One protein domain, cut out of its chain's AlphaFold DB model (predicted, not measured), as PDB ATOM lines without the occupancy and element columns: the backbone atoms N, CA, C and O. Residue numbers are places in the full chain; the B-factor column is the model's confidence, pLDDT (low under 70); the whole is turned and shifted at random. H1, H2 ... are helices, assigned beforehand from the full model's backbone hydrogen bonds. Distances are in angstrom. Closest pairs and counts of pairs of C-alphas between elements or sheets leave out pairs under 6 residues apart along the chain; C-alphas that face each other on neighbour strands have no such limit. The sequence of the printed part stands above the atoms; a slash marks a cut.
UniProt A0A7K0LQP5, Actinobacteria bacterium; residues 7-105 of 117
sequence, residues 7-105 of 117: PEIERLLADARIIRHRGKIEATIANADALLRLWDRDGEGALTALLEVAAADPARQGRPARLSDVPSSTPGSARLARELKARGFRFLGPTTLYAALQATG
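AT A GLANCE: This is residues 7 to 105 of the 117 residues of a protein of Actinobacteria bacterium (UniProt A0A7K0LQP5). The helices make an open L: long H2 is one arm, the H3-H4 hairpin is the other, and H2 and H3 meet near their ends. H5 crosses the hairpin, packing on H4 on the inside of the L, while small H1 makes a corner with the other end of H2. Residues 58 to 70 stick out in a loop from the hairpin's arm. The printed part has 99 residues with five named helices, H1 to H5 in chain order, and no named strand; its class is all helix. It is loose, with a radius of gyration of the C-alphas of 15.8 A and spans of 49 by 34 by 19 A.

IN THESE COORDINATES: H1, residues 7 to 13, begins with C-alpha 7 at (6.610, -28.874, -4.870). H2, residues 22 to 42, is 29.8 A long and ends with C-alpha 42 at (-22.614, -30.506, 6.102). H3 is residues 46 to 55, 14.4 A. H4 is residues 75 to 86, 16.9 A. H5, residues 94 to 103, ends with C-alpha 103 at (-8.900, -15.706, 19.790).

HOW THE PARTS SIT: H1 touches residues 22 to 26 of H2 alone, closest at the C-alphas of Leu 13 and Arg 22, 6.7 A, at a steep tilt of 54 degrees, opposite ways. H2 touches H3 with residues 35 to 39 alone, about perpendicular at 75 degrees; the closest C-alphas, of Trp 39 and Ala 46, are 6.5 A apart. H3 and H4 form a helical hairpin at a shallow tilt of 28 degrees; residues 76 to 80 of H4 alone touch H3, and the closest C-alphas, of Ala 54 and Gly 76, are 4.3 A apart. H4 touches H5 with residues 77 to 81 alone, only just about perpendicular at 71 degrees; the closest C-alphas, of Ala 78 and Pro 94, are 4.5 A apart. H3 and H5 are close but not clearly touching, H2 and H4 are near each other, and H2 and H5 are apart. In H1, H2, H3, H4 and H5 every O i to N i+4 pair is within hydrogen-bond range.

THE WHOLE: The two C-alphas farthest apart, of Pro 7 and Gln 61, are 49.4 A apart. The printed part has no cut; the link from H3 to H4, 19 residues, is long. No printed residue is under 70 in pLDDT.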
ATOM      1  N   PRO A   7       5.856 -30.059  -4.452       98.25
ATOM      2  CA  PRO A   7       6.610 -28.874  -4.870       98.25
ATOM      3  C   PRO A   7       6.347 -27.647  -3.987       98.25
ATOM      4  O   PRO A   7       7.283 -26.941  -3.604       98.25
ATOM      5  N   GLU A   8       5.089 -27.405  -3.606       98.44
ATOM      6  CA  GLU A   8       4.731 -26.302  -2.715       98.44
ATOM      7  C   GLU A   8       5.291 -26.510  -1.308       98.44
ATOM      8  O   GLU A   8       5.753 -25.546  -0.697       98.44
ATOM      9  N   ILE A   9       5.289 -27.747  -0.801       98.38
ATOM     10  CA  ILE A   9       5.844 -28.071   0.519       98.38
ATOM     11  C   ILE A   9       7.350 -27.790   0.554       98.38
ATOM     12  O   ILE A   9       7.810 -27.114   1.476       98.38
ATOM     13  N   GLU A  10       8.115 -28.242  -0.447       98.44
ATOM     14  CA  GLU A  10       9.560 -27.965  -0.514       98.44
ATOM     15  C   GLU A  10       9.841 -26.464  -0.614       98.44
ATOM     16  O   GLU A  10      10.695 -25.934   0.102       98.44
ATOM     17  N   ARG A  11       9.069 -25.745  -1.438       98.44
ATOM     18  CA  ARG A  11       9.180 -24.286  -1.547       98.44
ATOM     19  C   ARG A  11       8.909 -23.594  -0.207       98.44
ATOM     20  O   ARG A  11       9.622 -22.660   0.149       98.44
ATOM     21  N   LEU A  12       7.894 -24.032   0.539       98.50
ATOM     22  CA  LEU A  12       7.536 -23.463   1.845       98.50
ATOM     23  C   LEU A  12       8.567 -23.797   2.932       98.50
ATOM     24  O   LEU A  12       8.802 -22.978   3.818       98.50
ATOM     25  N   LEU A  13       9.235 -24.948   2.858       98.50
ATOM     26  CA  LEU A  13      10.325 -25.292   3.779       98.50
ATOM     27  C   LEU A  13      11.558 -24.395   3.618       98.50
ATOM     28  O   LEU A  13      12.315 -24.232   4.576       98.50
ATOM     29  N   ALA A  14      11.738 -23.780   2.450       98.25
ATOM     30  CA  ALA A  14      12.777 -22.782   2.212       98.25
ATOM     31  C   ALA A  14      12.358 -21.347   2.600       98.25
ATOM     32  O   ALA A  14      13.209 -20.458   2.651       98.25
ATOM     33  N   ASP A  15      11.079 -21.093   2.900       98.25
ATOM     34  CA  ASP A  15      10.570 -19.747   3.180       98.25
ATOM     35  C   ASP A  15      10.855 -19.322   4.631       98.25
ATOM     36  O   ASP A  15      10.251 -19.811   5.587       98.25
ATOM     37  N   ALA A  16      11.783 -18.379   4.807       97.94
ATOM     38  CA  ALA A  16      12.187 -17.877   6.122       97.94
ATOM     39  C   ALA A  16      11.124 -17.006   6.820       97.94
ATOM     40  O   ALA A  16      11.285 -16.688   7.996       97.94
ATOM     41  N   ARG A  17      10.042 -16.621   6.128       98.12
ATOM     42  CA  ARG A  17       8.960 -15.798   6.698       98.12
ATOM     43  C   ARG A  17       7.977 -16.607   7.545       98.12
ATOM     44  O   ARG A  17       7.129 -16.019   8.209       98.12
ATOM     45  N   ILE A  18       8.062 -17.940   7.512       98.12
ATOM     46  CA  ILE A  18       7.152 -18.843   8.226       98.12
ATOM     47  C   ILE A  18       7.907 -19.817   9.138       98.12
ATOM     48  O   ILE A  18       9.124 -19.985   9.062       98.12
ATOM     49  N   ILE A  19       7.165 -20.525   9.994       98.00
ATOM     50  CA  ILE A  19       7.708 -21.649  10.764       98.00
ATOM     51  C   ILE A  19       7.962 -22.824   9.806       98.00
ATOM     52  O   ILE A  19       7.027 -23.514   9.398       98.00
ATOM     53  N   ARG A  20       9.238 -23.080   9.491       98.12
ATOM     54  CA  ARG A  20       9.723 -24.130   8.568       98.12
ATOM     55  C   ARG A  20       9.642 -25.543   9.164       98.12
ATOM     56  O   ARG A  20      10.638 -26.248   9.286       98.12
ATOM     57  N   HIS A  21       8.448 -25.952   9.579       98.44
ATOM     58  CA  HIS A  21       8.180 -27.279  10.129       98.44
ATOM     59  C   HIS A  21       7.273 -28.060   9.177       98.44
ATOM     60  O   HIS A  21       6.082 -27.754   9.074       98.44
ATOM     61  N   ARG A  22       7.813 -29.104   8.527       98.38
ATOM     62  CA  ARG A  22       7.105 -29.890   7.494       98.38
ATOM     63  C   ARG A  22       5.716 -30.334   7.948       98.38
ATOM     64  O   ARG A  22       4.733 -30.027   7.287       98.38
ATOM     65  N   GLY A  23       5.611 -30.913   9.146       98.44
ATOM     66  CA  GLY A  23       4.322 -31.374   9.673       98.44
ATOM     67  C   GLY A  23       3.278 -30.264   9.875       98.44
ATOM     68  O   GLY A  23       2.091 -30.532   9.750       98.44
ATOM     69  N   LYS A  24       3.686 -29.009  10.139       98.31
ATOM     70  CA  LYS A  24       2.743 -27.881  10.309       98.31
ATOM     71  C   LYS A  24       2.266 -27.355   8.952       98.31
ATOM     72  O   LYS A  24       1.102 -26.982   8.813       98.31
ATOM     73  N   ILE A  25       3.148 -27.367   7.952       98.62
ATOM     74  CA  ILE A  25       2.817 -27.023   6.564       98.62
ATOM     75  C   ILE A  25       1.818 -28.045   6.010       98.62
ATOM     76  O   ILE A  25       0.722 -27.676   5.599       98.62
ATOM     77  N   GLU A  26       2.148 -29.333   6.098       98.50
ATOM     78  CA  GLU A  26       1.271 -30.418   5.645       98.50
ATOM     79  C   GLU A  26      -0.067 -30.435   6.391       98.50
ATOM     80  O   GLU A  26      -1.106 -30.693   5.789       98.50
ATOM     81  N   ALA A  27      -0.076 -30.119   7.690       98.56
ATOM     82  CA  ALA A  27      -1.316 -29.971   8.445       98.56
ATOM     83  C   ALA A  27      -2.190 -28.830   7.922       98.56
ATOM     84  O   ALA A  27      -3.399 -28.996   7.845       98.56
ATOM     85  N   THR A  28      -1.600 -27.702   7.524       98.50
ATOM     86  CA  THR A  28      -2.351 -26.569   6.957       98.50
ATOM     87  C   THR A  28      -3.023 -26.955   5.637       98.50
ATOM     88  O   THR A  28      -4.192 -26.636   5.428       98.50
ATOM     89  N   ILE A  29      -2.317 -27.702   4.783       98.56
ATOM     90  CA  ILE A  29      -2.855 -28.225   3.518       98.56
ATOM     91  C   ILE A  29      -3.988 -29.225   3.794       98.56
ATOM     92  O   ILE A  29      -5.093 -29.060   3.282       98.56
ATOM     93  N   ALA A  30      -3.752 -30.201   4.679       98.50
ATOM     94  CA  ALA A  30      -4.752 -31.198   5.061       98.50
ATOM     95  C   ALA A  30      -5.996 -30.574   5.719       98.50
ATOM     96  O   ALA A  30      -7.107 -31.043   5.493       98.50
ATOM     97  N   ASN A  31      -5.828 -29.510   6.509       98.69
ATOM     98  CA  ASN A  31      -6.935 -28.788   7.138       98.69
ATOM     99  C   ASN A  31      -7.780 -28.027   6.110       98.69
ATOM    100  O   ASN A  31      -8.997 -27.988   6.256       98.69
ATOM    101  N   ALA A  32      -7.163 -27.451   5.071       98.56
ATOM    102  CA  ALA A  32      -7.898 -26.797   3.987       98.56
ATOM    103  C   ALA A  32      -8.770 -27.805   3.222       98.56
ATOM    104  O   ALA A  32      -9.944 -27.557   2.981       98.56
ATOM    105  N   ASP A  33      -8.210 -28.967   2.904       98.50
ATOM    106  CA  ASP A  33      -8.915 -30.069   2.250       98.50
ATOM    107  C   ASP A  33     -10.022 -30.682   3.144       98.50
ATOM    108  O   ASP A  33     -11.145 -30.919   2.700       98.50
ATOM    109  N   ALA A  34      -9.763 -30.854   4.445       98.56
ATOM    110  CA  ALA A  34     -10.774 -31.287   5.413       98.56
ATOM    111  C   ALA A  34     -11.935 -30.288   5.563       98.56
ATOM    112  O   ALA A  34     -13.076 -30.710   5.747       98.56
ATOM    113  N   LEU A  35     -11.663 -28.982   5.464       98.56
ATOM    114  CA  LEU A  35     -12.689 -27.940   5.496       98.56
ATOM    115  C   LEU A  35     -13.600 -27.993   4.265       98.56
ATOM    116  O   LEU A  35     -14.814 -27.923   4.422       98.56
ATOM    117  N   LEU A  36     -13.037 -28.176   3.067       98.38
ATOM    118  CA  LEU A  36     -13.838 -28.328   1.847       98.38
ATOM    119  C   LEU A  36     -14.756 -29.553   1.943       98.38
ATOM    120  O   LEU A  36     -15.963 -29.424   1.777       98.38
ATOM    121  N   ARG A  37     -14.222 -30.709   2.363       98.38
ATOM    122  CA  ARG A  37     -15.042 -31.913   2.604       98.38
ATOM    123  C   ARG A  37     -16.124 -31.718   3.661       98.38
ATOM    124  O   ARG A  37     -17.170 -32.360   3.594       98.38
ATOM    125  N   LEU A  38     -15.848 -30.911   4.685       98.38
ATOM    126  CA  LEU A  38     -16.831 -30.572   5.706       98.38
ATOM    127  C   LEU A  38     -17.984 -29.777   5.088       98.38
ATOM    128  O   LEU A  38     -19.137 -30.114   5.340       98.38
ATOM    129  N   TRP A  39     -17.681 -28.773   4.266       98.12
ATOM    130  CA  TRP A  39     -18.696 -27.975   3.579       98.12
ATOM    131  C   TRP A  39     -19.481 -28.776   2.542       98.12
ATOM    132  O   TRP A  39     -20.702 -28.657   2.509       98.12
ATOM    133  N   ASP A  40     -18.828 -29.654   1.780       98.00
ATOM    134  CA  ASP A  40     -19.508 -30.527   0.813       98.00
ATOM    135  C   ASP A  40     -20.555 -31.428   1.482       98.00
ATOM    136  O   ASP A  40     -21.596 -31.734   0.902       98.00
ATOM    137  N   ARG A  41     -20.271 -31.886   2.708       97.50
ATOM    138  CA  ARG A  41     -21.145 -32.802   3.446       97.50
ATOM    139  C   ARG A  41     -22.217 -32.103   4.270       97.50
ATOM    140  O   ARG A  41     -23.360 -32.549   4.274       97.50
ATOM    141  N   ASP A  42     -21.818 -31.077   5.014       97.56
ATOM    142  CA  ASP A  42     -22.614 -30.506   6.102       97.56
ATOM    143  C   ASP A  42     -22.996 -29.033   5.828       97.56
ATOM    144  O   ASP A  42     -23.708 -28.423   6.625       97.56
ATOM    145  N   GLY A  43     -22.558 -28.470   4.697       97.75
ATOM    146  CA  GLY A  43     -22.852 -27.108   4.262       97.75
ATOM    147  C   GLY A  43     -21.849 -26.057   4.741       97.75
ATOM    148  O   GLY A  43     -21.057 -26.256   5.672       97.75
ATOM    149  N   GLU A  44     -21.891 -24.892   4.094       94.38
ATOM    150  CA  GLU A  44     -21.163 -23.710   4.553       94.38
ATOM    151  C   GLU A  44     -21.624 -23.322   5.968       94.38
ATOM    152  O   GLU A  44     -22.807 -23.369   6.297       94.38
ATOM    153  N   GLY A  45     -20.674 -22.968   6.838       96.56
ATOM    154  CA  GLY A  45     -20.946 -22.670   8.252       96.56
ATOM    155  C   GLY A  45     -20.886 -23.875   9.196       96.56
ATOM    156  O   GLY A  45     -20.857 -23.681  10.410       96.56
ATOM    157  N   ALA A  46     -20.747 -25.106   8.689       98.06
ATOM    158  CA  ALA A  46     -20.629 -26.295   9.539       98.06
ATOM    159  C   ALA A  46     -19.471 -26.203  10.555       98.06
ATOM    160  O   ALA A  46     -19.627 -26.597  11.708       98.06
ATOM    161  N   LEU A  47     -18.319 -25.633  10.172       98.19
ATOM    162  CA  LEU A  47     -17.218 -25.406  11.119       98.19
ATOM    163  C   LEU A  47     -17.615 -24.423  12.229       98.19
ATOM    164  O   LEU A  47     -17.325 -24.684  13.393       98.19
ATOM    165  N   THR A  48     -18.291 -23.326  11.881       98.19
ATOM    166  CA  THR A  48     -18.792 -22.331  12.839       98.19
ATOM    167  C   THR A  48     -19.720 -22.986  13.857       98.19
ATOM    168  O   THR A  48     -19.488 -22.850  15.053       98.19
ATOM    169  N   ALA A  49     -20.679 -23.798  13.404       98.12
ATOM    170  CA  ALA A  49     -21.594 -24.515  14.291       98.12
ATOM    171  C   ALA A  49     -20.857 -25.453  15.271       98.12
ATOM    172  O   ALA A  49     -21.207 -25.538  16.449       98.12
ATOM    173  N   LEU A  50     -19.793 -26.131  14.822       98.06
ATOM    174  CA  LEU A  50     -18.958 -26.955  15.704       98.06
ATOM    175  C   LEU A  50     -18.225 -26.118  16.763       98.06
ATOM    176  O   LEU A  50     -18.112 -26.555  17.912       98.06
ATOM    177  N   LEU A  51     -17.733 -24.932  16.394       98.06
ATOM    178  CA  LEU A  51     -17.081 -24.002  17.320       98.06
ATOM    179  C   LEU A  51     -18.073 -23.450  18.352       98.06
ATOM    180  O   LEU A  51     -17.763 -23.464  19.542       98.06
ATOM    181  N   GLU A  52     -19.279 -23.062  17.930       97.69
ATOM    182  CA  GLU A  52     -20.358 -22.594  18.813       97.69
ATOM    183  C   GLU A  52     -20.733 -23.654  19.855       97.69
ATOM    184  O   GLU A  52     -20.746 -23.385  21.058       97.69
ATOM    185  N   VAL A  53     -20.951 -24.897  19.416       97.25
ATOM    186  CA  VAL A  53     -21.256 -26.019  20.317       97.25
ATOM    187  C   VAL A  53     -20.091 -26.314  21.264       97.25
ATOM    188  O   VAL A  53     -20.306 -26.743  22.399       97.25
ATOM    189  N   ALA A  54     -18.844 -26.139  20.824       97.00
ATOM    190  CA  ALA A  54     -17.667 -26.346  21.664       97.00
ATOM    191  C   ALA A  54     -17.455 -25.231  22.699       97.00
ATOM    192  O   ALA A  54     -16.914 -25.511  23.770       97.00
ATOM    193  N   ALA A  55     -17.866 -24.003  22.382       96.56
ATOM    194  CA  ALA A  55     -17.781 -22.846  23.266       96.56
ATOM    195  C   ALA A  55     -18.907 -22.792  24.303       96.56
ATOM    196  O   ALA A  55     -18.717 -22.227  25.378       96.56
ATOM    197  N   ALA A  56     -20.058 -23.399  24.003       93.38
ATOM    198  CA  ALA A  56     -21.164 -23.510  24.940       93.38
ATOM    199  C   ALA A  56     -20.745 -24.303  26.193       93.38
ATOM    200  O   ALA A  56     -20.621 -25.532  26.166       93.38
ATOM    201  N   ASP A  57     -20.552 -23.587  27.300       86.75
ATOM    202  CA  ASP A  57     -20.267 -24.151  28.617       86.75
ATOM    203  C   ASP A  57     -21.318 -23.680  29.636       86.75
ATOM    204  O   ASP A  57     -21.236 -22.556  30.136       86.75
ATOM    205  N   PRO A  58     -22.307 -24.530  29.974       82.38
ATOM    206  CA  PRO A  58     -23.334 -24.201  30.960       82.38
ATOM    207  C   PRO A  58     -22.789 -23.936  32.368       82.38
ATOM    208  O   PRO A  58     -23.483 -23.327  33.178       82.38
ATOM    209  N   ALA A  59     -21.585 -24.421  32.689       82.44
ATOM    210  CA  ALA A  59     -20.972 -24.236  34.001       82.44
ATOM    211  C   ALA A  59     -20.208 -22.908  34.119       82.44
ATOM    212  O   ALA A  59     -19.801 -22.532  35.220       82.44
ATOM    213  N   ARG A  60     -20.002 -22.196  33.005       82.44
ATOM    214  CA  ARG A  60     -19.233 -20.954  32.977       82.44
ATOM    215  C   ARG A  60     -19.982 -19.831  33.692       82.44
ATOM    216  O   ARG A  60     -21.110 -19.492  33.342       82.44
ATOM    217  N   GLN A  61     -19.317 -19.214  34.665       79.56
ATOM    218  CA  GLN A  61     -19.850 -18.106  35.456       79.56
ATOM    219  C   GLN A  61     -19.065 -16.829  35.153       79.56
ATOM    220  O   GLN A  61     -18.026 -16.577  35.752       79.56
ATOM    221  N   GLY A  62     -19.566 -16.026  34.214       85.12
ATOM    222  CA  GLY A  62     -18.974 -14.726  33.890       85.12
ATOM    223  C   GLY A  62     -17.539 -14.800  33.351       85.12
ATOM    224  O   GLY A  62     -17.137 -15.787  32.729       85.12
ATOM    225  N   ARG A  63     -16.801 -13.702  33.548       90.50
ATOM    226  CA  ARG A  63     -15.392 -13.554  33.167       90.50
ATOM    227  C   ARG A  63     -14.467 -14.035  34.292       90.50
ATOM    228  O   ARG A  63     -14.828 -13.919  35.461       90.50
ATOM    229  N   PRO A  64     -13.269 -14.541  33.964       94.25
ATOM    230  CA  PRO A  64     -12.267 -14.896  34.963       94.25
ATOM    231  C   PRO A  64     -11.761 -13.650  35.707       94.25
ATOM    232  O   PRO A  64     -11.515 -12.610  35.098       94.25
ATOM    233  N   ALA A  65     -11.535 -13.751  37.018       94.94
ATOM    234  CA  ALA A  65     -10.991 -12.638  37.800       94.94
ATOM    235  C   ALA A  65      -9.494 -12.413  37.514       94.94
ATOM    236  O   ALA A  65      -9.003 -11.285  37.545       94.94
ATOM    237  N   ARG A  66      -8.743 -13.489  37.246       96.00
ATOM    238  CA  ARG A  66      -7.292 -13.459  37.010       96.00
ATOM    239  C   ARG A  66      -6.904 -14.376  35.860       96.00
ATOM    240  O   ARG A  66      -7.582 -15.353  35.564       96.00
ATOM    241  N   LEU A  67      -5.738 -14.124  35.265       95.06
ATOM    242  CA  LEU A  67      -5.222 -14.959  34.172       95.06
ATOM    243  C   LEU A  67      -4.989 -16.419  34.602       95.06
ATOM    244  O   LEU A  67      -5.138 -17.323  33.791       95.06
ATOM    245  N   SER A  68      -4.662 -16.659  35.876       96.00
ATOM    246  CA  SER A  68      -4.529 -18.010  36.440       96.00
ATOM    247  C   SER A  68      -5.836 -18.801  36.463       96.00
ATOM    248  O   SER A  68      -5.793 -20.023  36.569       96.00
ATOM    249  N   ASP A  69      -6.976 -18.113  36.382       94.75
ATOM    250  CA  ASP A  69      -8.304 -18.724  36.414       94.75
ATOM    251  C   ASP A  69      -8.758 -19.135  35.003       94.75
ATOM    252  O   ASP A  69      -9.751 -19.843  34.846       94.75
ATOM    253  N   VAL A  70      -8.018 -18.717  33.966       95.44
ATOM    254  CA  VAL A  70      -8.267 -19.091  32.573       95.44
ATOM    255  C   VAL A  70      -7.775 -20.524  32.343       95.44
ATOM    256  O   VAL A  70      -6.571 -20.785  32.445       95.44
ATOM    257  N   PRO A  71      -8.658 -21.478  32.003       95.00
ATOM    258  CA  PRO A  71      -8.238 -22.848  31.762       95.00
ATOM    259  C   PRO A  71      -7.427 -22.950  30.464       95.00
ATOM    260  O   PRO A  71      -7.663 -22.240  29.493       95.00
ATOM    261  N   SER A  72      -6.502 -23.906  30.392       96.38
ATOM    262  CA  SER A  72      -5.775 -24.191  29.145       96.38
ATOM    263  C   SER A  72      -6.596 -25.005  28.135       96.38
ATOM    264  O   SER A  72      -6.183 -25.167  26.990       96.38
ATOM    265  N   SER A  73      -7.707 -25.610  28.562       97.56
ATOM    266  CA  SER A  73      -8.633 -26.389  27.730       97.56
ATOM    267  C   SER A  73      -9.944 -26.638  28.472       97.56
ATOM    268  O   SER A  73      -9.938 -26.694  29.699       97.56
ATOM    269  N   THR A  74     -11.025 -26.913  27.745       96.81
ATOM    270  CA  THR A  74     -12.338 -27.247  28.321       96.81
ATOM    271  C   THR A  74     -12.830 -28.614  27.841       96.81
ATOM    272  O   THR A  74     -12.329 -29.149  26.843       96.81
ATOM    273  N   PRO A  75     -13.850 -29.204  28.493       96.69
ATOM    274  CA  PRO A  75     -14.521 -30.393  27.964       96.69
ATOM    275  C   PRO A  75     -15.036 -30.193  26.528       96.69
ATOM    276  O   PRO A  75     -14.964 -31.115  25.709       96.69
ATOM    277  N   GLY A  76     -15.506 -28.980  26.211       97.44
ATOM    278  CA  GLY A  76     -15.940 -28.580  24.874       97.44
ATOM    279  C   GLY A  76     -14.805 -28.607  23.851       97.44
ATOM    280  O   GLY A  76     -14.927 -29.281  22.824       97.44
ATOM    281  N   SER A  77     -13.657 -27.989  24.155       98.25
ATOM    282  CA  SER A  77     -12.502 -28.010  23.245       98.25
ATOM    283  C   SER A  77     -11.908 -29.415  23.079       98.25
ATOM    284  O   SER A  77     -11.461 -29.779  21.989       98.25
ATOM    285  N   ALA A  78     -11.966 -30.256  24.118       98.31
ATOM    286  CA  ALA A  78     -11.562 -31.657  24.037       98.31
ATOM    287  C   ALA A  78     -12.486 -32.493  23.138       98.31
ATOM    288  O   ALA A  78     -12.007 -33.348  22.386       98.31
ATOM    289  N   ARG A  79     -13.803 -32.252  23.184       98.25
ATOM    290  CA  ARG A  79     -14.772 -32.874  22.267       98.25
ATOM    291  C   ARG A  79     -14.518 -32.435  20.829       98.25
ATOM    292  O   ARG A  79     -14.380 -33.299  19.965       98.25
ATOM    293  N   LEU A  80     -14.368 -31.131  20.608       98.44
ATOM    294  CA  LEU A  80     -14.077 -30.561  19.296       98.44
ATOM    295  C   LEU A  80     -12.788 -31.136  18.694       98.44
ATOM    296  O   LEU A  80     -12.771 -31.508  17.527       98.44
ATOM    297  N   ALA A  81     -11.728 -31.292  19.496       98.69
ATOM    298  CA  ALA A  81     -10.468 -31.886  19.044       98.69
ATOM    299  C   ALA A  81     -10.650 -33.305  18.496       98.69
ATOM    300  O   ALA A  81     -10.101 -33.651  17.450       98.69
ATOM    301  N   ARG A  82     -11.438 -34.139  19.191       98.62
ATOM    302  CA  ARG A  82     -11.737 -35.505  18.739       98.62
ATOM    303  C   ARG A  82     -12.542 -35.496  17.446       98.62
ATOM    304  O   ARG A  82     -12.237 -36.264  16.538       98.62
ATOM    305  N   GLU A  83     -13.536 -34.621  17.363       98.38
ATOM    306  CA  GLU A  83     -14.412 -34.525  16.202       98.38
ATOM    307  C   GLU A  83     -13.674 -34.021  14.955       98.38
ATOM    308  O   GLU A  83     -13.726 -34.661  13.905       98.38
ATOM    309  N   LEU A  84     -12.911 -32.932  15.067       98.50
ATOM    310  CA  LEU A  84     -12.124 -32.408  13.952       98.50
ATOM    311  C   LEU A  84     -11.032 -33.397  13.521       98.50
ATOM    312  O   LEU A  84     -10.816 -33.584  12.324       98.50
ATOM    313  N   LYS A  85     -10.405 -34.112  14.464       98.56
ATOM    314  CA  LYS A  85      -9.466 -35.193  14.132       98.56
ATOM    315  C   LYS A  85     -10.136 -36.296  13.306       98.56
ATOM    316  O   LYS A  85      -9.553 -36.746  12.323       98.56
ATOM    317  N   ALA A  86     -11.352 -36.712  13.669       98.12
ATOM    318  CA  ALA A  86     -12.111 -37.709  12.908       98.12
ATOM    319  C   ALA A  86     -12.492 -37.214  11.500       98.12
ATOM    320  O   ALA A  86     -12.587 -38.011  10.571       98.12
ATOM    321  N   ARG A  87     -12.645 -35.897  11.327       97.94
ATOM    322  CA  ARG A  87     -12.912 -35.235  10.039       97.94
ATOM    323  C   ARG A  87     -11.639 -34.952   9.218       97.94
ATOM    324  O   ARG A  87     -11.725 -34.382   8.136       97.94
ATOM    325  N   GLY A  88     -10.465 -35.370   9.699       98.00
ATOM    326  CA  GLY A  88      -9.194 -35.272   8.974       98.00
ATOM    327  C   GLY A  88      -8.359 -34.027   9.278       98.00
ATOM    328  O   GLY A  88      -7.277 -33.881   8.707       98.00
ATOM    329  N   PHE A  89      -8.802 -33.164  10.197       98.69
ATOM    330  CA  PHE A  89      -7.992 -32.037  10.650       98.69
ATOM    331  C   PHE A  89      -6.787 -32.512  11.482       98.69
ATOM    332  O   PHE A  89      -6.831 -33.517  12.197       98.69
ATOM    333  N   ARG A  90      -5.688 -31.762  11.413       98.50
ATOM    334  CA  ARG A  90      -4.381 -32.058  12.010       98.50
ATOM    335  C   ARG A  90      -3.869 -30.860  12.809       98.50
ATOM    336  O   ARG A  90      -4.175 -29.715  12.495       98.50
ATOM    337  N   PHE A  91      -3.048 -31.135  13.828       98.31
ATOM    338  CA  PHE A  91      -2.462 -30.131  14.739       98.31
ATOM    339  C   PHE A  91      -3.482 -29.321  15.569       98.31
ATOM    340  O   PHE A  91      -3.132 -28.304  16.165       98.31
ATOM    341  N   LEU A  92      -4.720 -29.804  15.683       98.38
ATOM    342  CA  LEU A  92      -5.789 -29.175  16.463       98.38
ATOM    343  C   LEU A  92      -6.066 -29.969  17.748       98.38
ATOM    344  O   LEU A  92      -7.032 -30.722  17.844       98.38
ATOM    345  N   GLY A  93      -5.166 -29.845  18.729       98.50
ATOM    346  CA  GLY A  93      -5.365 -30.413  20.066       98.50
ATOM    347  C   GLY A  93      -6.351 -29.593  20.917       98.50
ATOM    348  O   GLY A  93      -6.647 -28.450  20.563       98.50
ATOM    349  N   PRO A  94      -6.820 -30.121  22.067       98.69
ATOM    350  CA  PRO A  94      -7.784 -29.427  22.932       98.69
ATOM    351  C   PRO A  94      -7.335 -28.027  23.370       98.69
ATOM    352  O   PRO A  94      -8.146 -27.105  23.385       98.69
ATOM    353  N   THR A  95      -6.050 -27.854  23.690       98.62
ATOM    354  CA  THR A  95      -5.472 -26.555  24.068       98.62
ATOM    355  C   THR A  95      -5.433 -25.585  22.895       98.62
ATOM    356  O   THR A  95      -5.880 -24.452  23.025       98.62
ATOM    357  N   THR A  96      -4.973 -26.035  21.723       98.56
ATOM    358  CA  THR A  96      -4.966 -25.218  20.498       98.56
ATOM    359  C   THR A  96      -6.371 -24.753  20.130       98.56
ATOM    360  O   THR A  96      -6.560 -23.605  19.748       98.56
ATOM    361  N   LEU A  97      -7.360 -25.640  20.246       98.62
ATOM    362  CA  LEU A  97      -8.742 -25.312  19.919       98.62
ATOM    363  C   LEU A  97      -9.381 -24.394  20.951       98.62
ATOM    364  O   LEU A  97     -10.114 -23.499  20.556       98.62
ATOM    365  N   TYR A  98      -9.083 -24.555  22.240       98.38
ATOM    366  CA  TYR A  98      -9.555 -23.594  23.234       98.38
ATOM    367  C   TYR A  98      -8.961 -22.202  22.991       98.38
ATOM    368  O   TYR A  98      -9.705 -21.228  22.926       98.38
ATOM    369  N   ALA A  99      -7.656 -22.128  22.713       98.50
ATOM    370  CA  ALA A  99      -7.005 -20.883  22.313       98.50
ATOM    371  C   ALA A  99      -7.633 -20.269  21.050       98.50
ATOM    372  O   ALA A  99      -7.784 -19.054  20.964       98.50
ATOM    373  N   ALA A 100      -8.045 -21.091  20.080       98.44
ATOM    374  CA  ALA A 100      -8.758 -20.615  18.899       98.44
ATOM    375  C   ALA A 100     -10.141 -20.046  19.246       98.44
ATOM    376  O   ALA A 100     -10.481 -18.978  18.745       98.44
ATOM    377  N   LEU A 101     -10.915 -20.707  20.117       98.12
ATOM    378  CA  LEU A 101     -12.218 -20.208  20.581       98.12
ATOM    379  C   LEU A 101     -12.089 -18.851  21.286       98.12
ATOM    380  O   LEU A 101     -12.899 -17.963  21.036       98.12
ATOM    381  N   GLN A 102     -11.045 -18.675  22.102       97.56
ATOM    382  CA  GLN A 102     -10.719 -17.393  22.731       97.56
ATOM    383  C   GLN A 102     -10.355 -16.333  21.680       97.56
ATOM    384  O   GLN A 102     -10.951 -15.262  21.628       97.56
ATOM    385  N   ALA A 103      -9.412 -16.647  20.787       97.75
ATOM    386  CA  ALA A 103      -8.900 -15.706  19.790       97.75
ATOM    387  C   ALA A 103      -9.943 -15.271  18.745       97.75
ATOM    388  O   ALA A 103      -9.803 -14.214  18.136       97.75
ATOM    389  N   THR A 104     -10.968 -16.094  18.515       97.00
ATOM    390  CA  THR A 104     -12.059 -15.816  17.566       97.00
ATOM    391  C   THR A 104     -13.322 -15.276  18.241       97.00
ATOM    392  O   THR A 104     -14.296 -14.996  17.550       97.00
ATOM    393  N   GLY A 105     -13.310 -15.093  19.565       95.25
ATOM    394  CA  GLY A 105     -14.404 -14.461  20.304       95.25
ATOM    395  C   GLY A 105     -15.598 -15.365  20.613       95.25
ATOM    396  O   GLY A 105     -16.576 -14.884  21.177       95.25
TER     397      GLY A 105